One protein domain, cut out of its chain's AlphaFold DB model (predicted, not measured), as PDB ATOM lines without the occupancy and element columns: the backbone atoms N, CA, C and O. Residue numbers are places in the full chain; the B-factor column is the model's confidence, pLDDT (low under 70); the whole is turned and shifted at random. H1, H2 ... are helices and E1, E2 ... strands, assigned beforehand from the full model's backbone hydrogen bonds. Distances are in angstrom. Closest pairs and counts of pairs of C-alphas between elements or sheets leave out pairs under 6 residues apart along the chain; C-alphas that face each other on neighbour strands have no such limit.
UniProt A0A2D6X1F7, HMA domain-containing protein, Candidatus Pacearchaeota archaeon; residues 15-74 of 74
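What this domain is: This is residues 15 to 74 of the 74 residues of the protein "HMA domain-containing protein" of Candidatus Pacearchaeota archaeon (UniProt A0A2D6X1F7). This is a long, thin model with a cluster at each end: at one end the long strand E4 pairs with the short E1 and the helix H2 folds back over E4, and at the other end is the small two-stranded hairpin E2 and E3. The chain runs out from E1 to the hairpin, comes back by way of the short helix H1, off to one side, and then runs the other way along E4. The printed part has 60 residues with two named helices and four named strands, in the order E1, E2, E3, H1, E4, H2. Its two sheets are E1 - E4 and E2 - E3, both antiparallel, and the class is mixed, helices and strands. The whole is extended, with a radius of gyration of the C-alphas of 16.4 A, and its C-alphas span 49 by 25 by 18 A.

Where its parts are: Find C-alpha 15 at (2.697, -29.571, -45.700); there strand E1, residues 15 to 18, begins and covers 10.1 A. Go on to residues 22 to 24 for strand E2 and to residues 30 to 34 for strand E3. Next look at residues 37 to 42, helix H1. Strand E4 holds residues 48 to 55; start at C-alpha 48, at (10.256, -22.740, -48.824), and go 23.4 A to C-alpha 55. Helix H2, residues 58 to 70, is 18.7 A long and ends at C-alpha 70, at (0.902, -28.478, -32.326).

How they stand to each other: Begin with E1 and E4, antiparallel neighbours at 167 degrees between their directions. Their C-alphas 16 and 50 face each other at 4.5 A, and N 15 and O 51, 2.8 A apart, are within hydrogen-bond range, as are N 17 and O 49, also 2.8 A. Look next at H2, which has 8 pairs of C-alphas within 8 A of E4, the closest being those of Gly 55 and Cys 61 at 3.8 A. Toward the other end, E2 and E3 form a hairpin, antiparallel at 151 degrees, with N 31 and O 23 within hydrogen-bond range at 2.9 A. E2 is apart from E4, E3 is apart from E1, and H1 is apart from H2. In H1 and H2 every O i to N i+4 pair is within hydrogen-bond range.

The domain as a whole: Go to Lys 26 and Val 56 for the two C-alphas farthest apart, 50.9 A. Ile 15 and Gly 74, the chain's last residue, have C-alphas 17.9 A apart. The printed part has no cut, and the five links between its named elements are tight. The mean pLDDT of the printed part is 91.2, and residue 74 is the one printed residue under 70.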
ATOM      1  N   ILE A  15       2.814 -30.893 -46.315       89.38
ATOM      2  CA  ILE A  15       2.697 -29.571 -45.700       89.38
ATOM      3  C   ILE A  15       3.781 -28.686 -46.309       89.38
ATOM      4  O   ILE A  15       4.962 -29.005 -46.197       89.38
ATOM      5  N   ASN A  16       3.385 -27.585 -46.946       90.31
ATOM      6  CA  ASN A  16       4.311 -26.614 -47.524       90.31
ATOM      7  C   ASN A  16       4.361 -25.360 -46.647       90.31
ATOM      8  O   ASN A  16       3.330 -24.748 -46.381       90.31
ATOM      9  N   PHE A  17       5.563 -24.960 -46.248       88.44
ATOM     10  CA  PHE A  17       5.831 -23.705 -45.558       88.44
ATOM     11  C   PHE A  17       6.398 -22.704 -46.554       88.44
ATOM     12  O   PHE A  17       7.327 -23.026 -47.296       88.44
ATOM     13  N   THR A  18       5.853 -21.491 -46.544       91.50
ATOM     14  CA  THR A  18       6.440 -20.338 -47.232       91.50
ATOM     15  C   THR A  18       6.799 -19.306 -46.182       91.50
ATOM     16  O   THR A  18       5.944 -18.923 -45.384       91.50
ATOM     17  N   ILE A  19       8.054 -18.873 -46.175       89.94
ATOM     18  CA  ILE A  19       8.547 -17.841 -45.267       89.94
ATOM     19  C   ILE A  19       8.672 -16.546 -46.061       89.94
ATOM     20  O   ILE A  19       9.363 -16.500 -47.078       89.94
ATOM     21  N   VAL A  20       8.003 -15.500 -45.584       92.62
ATOM     22  CA  VAL A  20       8.075 -14.153 -46.153       92.62
ATOM     23  C   VAL A  20       8.401 -13.186 -45.027       92.62
ATOM     24  O   VAL A  20       7.719 -13.171 -44.004       92.62
ATOM     25  N   VAL A  21       9.459 -12.398 -45.200       93.56
ATOM     26  CA  VAL A  21       9.908 -11.420 -44.204       93.56
ATOM     27  C   VAL A  21       9.720 -10.030 -44.782       93.56
ATOM     28  O   VAL A  21      10.199  -9.747 -45.876       93.56
ATOM     29  N   HIS A  22       9.042  -9.162 -44.040       95.75
ATOM     30  CA  HIS A  22       8.816  -7.769 -44.409       95.75
ATOM     31  C   HIS A  22       9.520  -6.845 -43.421       95.75
ATOM     32  O   HIS A  22       9.661  -7.167 -42.240       95.75
ATOM     33  N   LYS A  23       9.943  -5.676 -43.902       95.38
ATOM     34  CA  LYS A  23      10.381  -4.595 -43.015       95.38
ATOM     35  C   LYS A  23       9.154  -3.979 -42.350       95.38
ATOM     36  O   LYS A  23       8.127  -3.809 -42.999       95.38
ATOM     37  N   VAL A  24       9.286  -3.608 -41.082       96.62
ATOM     38  CA  VAL A  24       8.282  -2.798 -40.384       96.62
ATOM     39  C   VAL A  24       8.635  -1.326 -40.595       96.62
ATOM     40  O   VAL A  24       9.759  -0.905 -40.314       96.62
ATOM     41  N   LEU A  25       7.699  -0.556 -41.140       96.06
ATOM     42  CA  LEU A  25       7.831   0.877 -41.375       96.06
ATOM     43  C   LEU A  25       7.617   1.662 -40.071       96.06
ATOM     44  O   LEU A  25       7.166   1.129 -39.059       96.06
ATOM     45  N   LYS A  26       7.957   2.957 -40.075       95.94
ATOM     46  CA  LYS A  26       7.887   3.810 -38.869       95.94
ATOM     47  C   LYS A  26       6.474   3.955 -38.300       95.94
ATOM     48  O   LYS A  26       6.329   4.222 -37.114       95.94
ATOM     49  N   ASP A  27       5.461   3.804 -39.142       95.94
ATOM     50  CA  ASP A  27       4.046   3.825 -38.769       95.94
ATOM     51  C   ASP A  27       3.526   2.450 -38.306       95.94
ATOM     52  O   ASP A  27       2.345   2.310 -38.002       95.94
ATOM     53  N   GLY A  28       4.397   1.437 -38.242       94.69
ATOM     54  CA  GLY A  28       4.059   0.066 -37.863       94.69
ATOM     55  C   GLY A  28       3.511  -0.791 -39.005       94.69
ATOM     56  O   GLY A  28       3.270  -1.980 -38.796       94.69
ATOM     57  N   SER A  29       3.326  -0.232 -40.205       95.44
ATOM     58  CA  SER A  29       2.900  -1.005 -41.375       95.44
ATOM     59  C   SER A  29       4.035  -1.877 -41.928       95.44
ATOM     60  O   SER A  29       5.206  -1.698 -41.587       95.44
ATOM     61  N   LEU A  30       3.697  -2.857 -42.768       96.56
ATOM     62  CA  LEU A  30       4.687  -3.695 -43.446       96.56
ATOM     63  C   LEU A  30       5.050  -3.092 -44.803       96.56
ATOM     64  O   LEU A  30       4.169  -2.725 -45.578       96.56
ATOM     65  N   ASP A  31       6.346  -3.046 -45.109       95.62
ATOM     66  CA  ASP A  31       6.837  -2.726 -46.449       95.62
ATOM     67  C   ASP A  31       6.243  -3.732 -47.453       95.62
ATOM     68  O   ASP A  31       6.369  -4.940 -47.231       95.62
ATOM     69  N   PRO A  32       5.590  -3.291 -48.545       94.25
ATOM     70  CA  PRO A  32       5.009  -4.202 -49.528       94.25
ATOM     71  C   PRO A  32       6.056  -5.083 -50.219       94.25
ATOM     72  O   PRO A  32       5.708  -6.137 -50.753       94.25
ATOM     73  N   ILE A  33       7.328  -4.676 -50.211       95.44
ATOM     74  CA  ILE A  33       8.423  -5.436 -50.801       95.44
ATOM     75  C   ILE A  33       9.033  -6.339 -49.720       95.44
ATOM     76  O   ILE A  33       9.632  -5.843 -48.758       95.44
ATOM     77  N   PRO A  34       8.920  -7.671 -49.855       94.69
ATOM     78  CA  PRO A  34       9.556  -8.583 -48.925       94.69
ATOM     79  C   PRO A  34      11.076  -8.579 -49.108       94.69
ATOM     80  O   PRO A  34      11.616  -8.238 -50.164       94.69
ATOM     81  N   VAL A  35      11.774  -9.021 -48.070       93.81
ATOM     82  CA  VAL A  35      13.198  -9.345 -48.120       93.81
ATOM     83  C   VAL A  35      13.440 -10.392 -49.215       93.81
ATOM     84  O   VAL A  35      12.697 -11.370 -49.321       93.81
ATOM     85  N   SER A  36      14.468 -10.181 -50.043       93.12
ATOM     86  CA  SER A  36      14.751 -11.065 -51.176       93.12
ATOM     87  C   SER A  36      15.226 -12.448 -50.720       93.12
ATOM     88  O   SER A  36      15.750 -12.622 -49.619       93.12
ATOM     89  N   VAL A  37      15.076 -13.445 -51.593       90.50
ATOM     90  CA  VAL A  37      15.524 -14.816 -51.312       90.50
ATOM     91  C   VAL A  37      17.037 -14.868 -51.101       90.50
ATOM     92  O   VAL A  37      17.508 -15.582 -50.221       90.50
ATOM     93  N   GLU A  38      17.804 -14.091 -51.865       93.12
ATOM     94  CA  GLU A  38      19.258 -13.997 -51.720       93.12
ATOM     95  C   GLU A  38      19.643 -13.484 -50.334       93.12
ATOM     96  O   GLU A  38      20.580 -13.998 -49.729       93.12
ATOM     97  N   GLU A  39      18.912 -12.498 -49.817       93.00
ATOM     98  CA  GLU A  39      19.125 -11.965 -48.476       93.00
ATOM     99  C   GLU A  39      18.772 -13.014 -47.409       93.00
ATOM    100  O   GLU A  39      19.593 -13.276 -46.535       93.00
ATOM    101  N   LEU A  40      17.619 -13.688 -47.517       92.25
ATOM    102  CA  LEU A  40      17.226 -14.769 -46.597       92.25
ATOM    103  C   LEU A  40      18.250 -15.915 -46.570       92.25
ATOM    104  O   LEU A  40      18.606 -16.411 -45.498       92.25
ATOM    105  N   ASN A  41      18.791 -16.280 -47.734       90.75
ATOM    106  CA  ASN A  41      19.803 -17.325 -47.860       90.75
ATOM    107  C   ASN A  41      21.119 -16.965 -47.151       90.75
ATOM    108  O   ASN A  41      21.756 -17.859 -46.596       90.75
ATOM    109  N   LYS A  42      21.518 -15.682 -47.104       94.38
ATOM    110  CA  LYS A  42      22.702 -15.243 -46.329       94.38
ATOM    111  C   LYS A  42      22.551 -15.531 -44.834       94.38
ATOM    112  O   LYS A  42      23.548 -15.768 -44.161       94.38
ATOM    113  N   TYR A  43      21.318 -15.534 -44.331       92.44
ATOM    114  CA  TYR A  43      20.991 -15.871 -42.944       92.44
ATOM    115  C   TYR A  43      20.653 -17.358 -42.749       92.44
ATOM    116  O   TYR A  43      20.222 -17.751 -41.668       92.44
ATOM    117  N   GLY A  44      20.836 -18.196 -43.774       90.56
ATOM    118  CA  GLY A  44      20.539 -19.628 -43.706       90.56
ATOM    119  C   GLY A  44      19.044 -19.959 -43.684       90.56
ATOM    120  O   GLY A  44      18.674 -21.067 -43.297       90.56
ATOM    121  N   ILE A  45      18.176 -19.026 -44.087       88.25
ATOM    122  CA  ILE A  45      16.725 -19.231 -44.128       88.25
ATOM    123  C   ILE A  45      16.320 -19.651 -45.538       88.25
ATOM    124  O   ILE A  45      16.389 -18.864 -46.479       88.25
ATOM    125  N   ALA A  46      15.826 -20.881 -45.674       87.88
ATOM    126  CA  ALA A  46      15.176 -21.316 -46.903       87.88
ATOM    127  C   ALA A  46      13.762 -20.704 -46.986       87.88
ATOM    128  O   ALA A  46      12.970 -20.881 -46.059       87.88
ATOM    129  N   PRO A  47      13.381 -20.039 -48.093       85.81
ATOM    130  CA  PRO A  47      12.069 -19.394 -48.222       85.81
ATOM    131  C   PRO A  47      10.913 -20.397 -48.346       85.81
ATOM    132  O   PRO A  47       9.745 -20.021 -48.239       85.81
ATOM    133  N   LYS A  48      11.227 -21.667 -48.625       88.81
ATOM    134  CA  LYS A  48      10.256 -22.740 -48.824       88.81
ATOM    135  C   LYS A  48      10.753 -24.026 -48.182       88.81
ATOM    136  O   LYS A  48      11.916 -24.388 -48.346       88.81
ATOM    137  N   ALA A  49       9.850 -24.737 -47.518       87.19
ATOM    138  CA  ALA A  49      10.094 -26.081 -47.011       87.19
ATOM    139  C   ALA A  49       8.858 -26.955 -47.230       87.19
ATOM    140  O   ALA A  49       7.731 -26.468 -47.161       87.19
ATOM    141  N   ALA A  50       9.066 -28.247 -47.472       89.19
ATOM    142  CA  ALA A  50       7.992 -29.224 -47.592       89.19
ATOM    143  C   ALA A  50       8.223 -30.362 -46.598       89.19
ATOM    144  O   ALA A  50       9.331 -30.886 -46.487       89.19
ATOM    145  N   ILE A  51       7.173 -30.753 -45.879       89.19
ATOM    146  CA  ILE A  51       7.193 -31.874 -44.941       89.19
ATOM    147  C   ILE A  51       6.151 -32.886 -45.394       89.19
ATOM    148  O   ILE A  51       4.967 -32.566 -45.506       89.19
ATOM    149  N   LYS A  52       6.591 -34.122 -45.621       92.81
ATOM    150  CA  LYS A  52       5.698 -35.256 -45.849       92.81
ATOM    151  C   LYS A  52       5.300 -35.873 -44.508       92.81
ATOM    152  O   LYS A  52       6.152 -36.083 -43.644       92.81
ATOM    153  N   VAL A  53       4.016 -36.165 -44.345       93.31
ATOM    154  CA  VAL A  53       3.448 -36.843 -43.179       93.31
ATOM    155  C   VAL A  53       2.682 -38.061 -43.667       93.31
ATOM    156  O   VAL A  53       1.735 -37.926 -44.431       93.31
ATOM    157  N   ASP A  54       3.095 -39.245 -43.234       93.81
ATOM    158  CA  ASP A  54       2.457 -40.507 -43.603       93.81
ATOM    159  C   ASP A  54       1.553 -41.012 -42.468       93.81
ATOM    160  O   ASP A  54       1.812 -40.764 -41.286       93.81
ATOM    161  N   GLY A  55       0.491 -41.731 -42.825       92.06
ATOM    162  CA  GLY A  55      -0.394 -42.436 -41.905       92.06
ATOM    163  C   GLY A  55      -0.811 -43.786 -42.478       92.06
ATOM    164  O   GLY A  55      -1.015 -43.927 -43.684       92.06
ATOM    165  N   VAL A  56      -0.922 -44.784 -41.601       92.44
ATOM    166  CA  VAL A  56      -1.308 -46.156 -41.983       92.44
ATOM    167  C   VAL A  56      -2.757 -46.241 -42.466       92.44
ATOM    168  O   VAL A  56      -3.090 -47.110 -43.261       92.44
ATOM    169  N   ASP A  57      -3.576 -45.287 -42.029       92.31
ATOM    170  CA  ASP A  57      -4.952 -45.061 -42.442       92.31
ATOM    171  C   ASP A  57      -5.243 -43.545 -42.451       92.31
ATOM    172  O   ASP A  57      -4.383 -42.711 -42.116       92.31
ATOM    173  N   ARG A  58      -6.465 -43.160 -42.832       89.75
ATOM    174  CA  ARG A  58      -6.861 -41.745 -42.892       89.75
ATOM    175  C   ARG A  58      -6.813 -41.050 -41.527       89.75
ATOM    176  O   ARG A  58      -6.374 -39.903 -41.448       89.75
ATOM    177  N   ALA A  59      -7.296 -41.702 -40.471       92.19
ATOM    178  CA  ALA A  59      -7.390 -41.107 -39.138       92.19
ATOM    179  C   ALA A  59      -5.996 -40.895 -38.530       92.19
ATOM    180  O   ALA A  59      -5.699 -39.816 -38.017       92.19
ATOM    181  N   SER A  60      -5.118 -41.887 -38.682       94.38
ATOM    182  CA  SER A  60      -3.710 -41.834 -38.306       94.38
ATOM    183  C   SER A  60      -2.973 -40.705 -39.028       94.38
ATOM    184  O   SER A  60      -2.231 -39.957 -38.392       94.38
ATOM    185  N   CYS A  61      -3.209 -40.517 -40.332       94.44
ATOM    186  CA  CYS A  61      -2.598 -39.418 -41.084       94.44
ATOM    187  C   CYS A  61      -3.022 -38.045 -40.530       94.44
ATOM    188  O   CYS A  61      -2.172 -37.188 -40.290       94.44
ATOM    189  N   ILE A  62      -4.315 -37.854 -40.247       93.94
ATOM    190  CA  ILE A  62      -4.843 -36.606 -39.668       93.94
ATOM    191  C   ILE A  62      -4.265 -36.348 -38.269       93.94
ATOM    192  O   ILE A  62      -3.832 -35.230 -37.981       93.94
ATOM    193  N   ASP A  63      -4.211 -37.366 -37.409       95.50
ATOM    194  CA  ASP A  63      -3.635 -37.246 -36.065       95.50
ATOM    195  C   ASP A  63      -2.134 -36.904 -36.116       95.50
ATOM    196  O   ASP A  63      -1.651 -36.040 -35.380       95.50
ATOM    197  N   ASN A  64      -1.396 -37.496 -37.061       94.50
ATOM    198  CA  ASN A  64       0.014 -37.182 -37.286       94.50
ATOM    199  C   ASN A  64       0.224 -35.733 -37.752       94.50
ATOM    200  O   ASN A  64       1.177 -35.092 -37.303       94.50
ATOM    201  N   ILE A  65      -0.655 -35.197 -38.610       93.81
ATOM    202  CA  ILE A  65      -0.632 -33.778 -39.008       93.81
ATOM    203  C   ILE A  65      -0.853 -32.891 -37.782       93.81
ATOM    204  O   ILE A  65      -0.046 -31.994 -37.534       93.81
ATOM    205  N   LYS A  66      -1.903 -33.165 -36.993       93.62
ATOM    206  CA  LYS A  66      -2.240 -32.396 -35.787       93.62
ATOM    207  C   LYS A  66      -1.055 -32.333 -34.822       93.62
ATOM    208  O   LYS A  66      -0.597 -31.242 -34.495       93.62
ATOM    209  N   LYS A  67      -0.483 -33.489 -34.470       91.81
ATOM    210  CA  LYS A  67       0.706 -33.586 -33.605       91.81
ATOM    211  C   LYS A  67       1.907 -32.812 -34.152       91.81
ATOM    212  O   LYS A  67       2.720 -32.316 -33.375       91.81
ATOM    213  N   ARG A  68       2.073 -32.743 -35.480       89.31
ATOM    214  CA  ARG A  68       3.163 -31.981 -36.109       89.31
ATOM    215  C   ARG A  68       2.936 -30.478 -35.970       89.31
ATOM    216  O   ARG A  68       3.875 -29.777 -35.621       89.31
ATOM    217  N   LEU A  69       1.716 -30.007 -36.226       88.75
ATOM    218  CA  LEU A  69       1.353 -28.590 -36.152       88.75
ATOM    219  C   LEU A  69       1.333 -28.064 -34.713       88.75
ATOM    220  O   LEU A  69       1.819 -26.966 -34.473       88.75
ATOM    221  N   GLU A  70       0.870 -28.857 -33.746       90.75
ATOM    222  CA  GLU A  70       0.902 -28.478 -32.326       90.75
ATOM    223  C   GLU A  70       2.333 -28.221 -31.835       90.75
ATOM    224  O   GLU A  70       2.567 -27.254 -31.122       90.75
ATOM    225  N   LYS A  71       3.319 -28.999 -32.303       84.62
ATOM    226  CA  LYS A  71       4.740 -28.752 -31.996       84.62
ATOM    227  C   LYS A  71       5.281 -27.439 -32.569       84.62
ATOM    228  O   LYS A  71       6.299 -26.961 -32.083       84.62
ATOM    229  N   PHE A  72       4.659 -26.892 -33.614       80.38
ATOM    230  CA  PHE A  72       5.056 -25.607 -34.192       80.38
ATOM    231  C   PHE A  72       4.404 -24.411 -33.492       80.38
ATOM    232  O   PHE A  72       4.952 -23.316 -33.567       80.38
ATOM    233  N   ASN A  73       3.267 -24.605 -32.817       76.31
ATOM    234  CA  ASN A  73       2.531 -23.516 -32.170       76.31
ATOM    235  C   ASN A  73       3.137 -23.047 -30.835       76.31
ATOM    236  O   ASN A  73       2.716 -22.000 -30.349       76.31
ATOM    237  N   GLY A  74       4.144 -23.753 -30.301       52.56
ATOM    238  CA  GLY A  74       4.773 -23.440 -29.013       52.56
ATOM    239  C   GLY A  74       4.023 -24.052 -27.843       52.56
ATOM    240  O   GLY A  74       2.889 -23.605 -27.572       52.56
TER     241      GLY A  74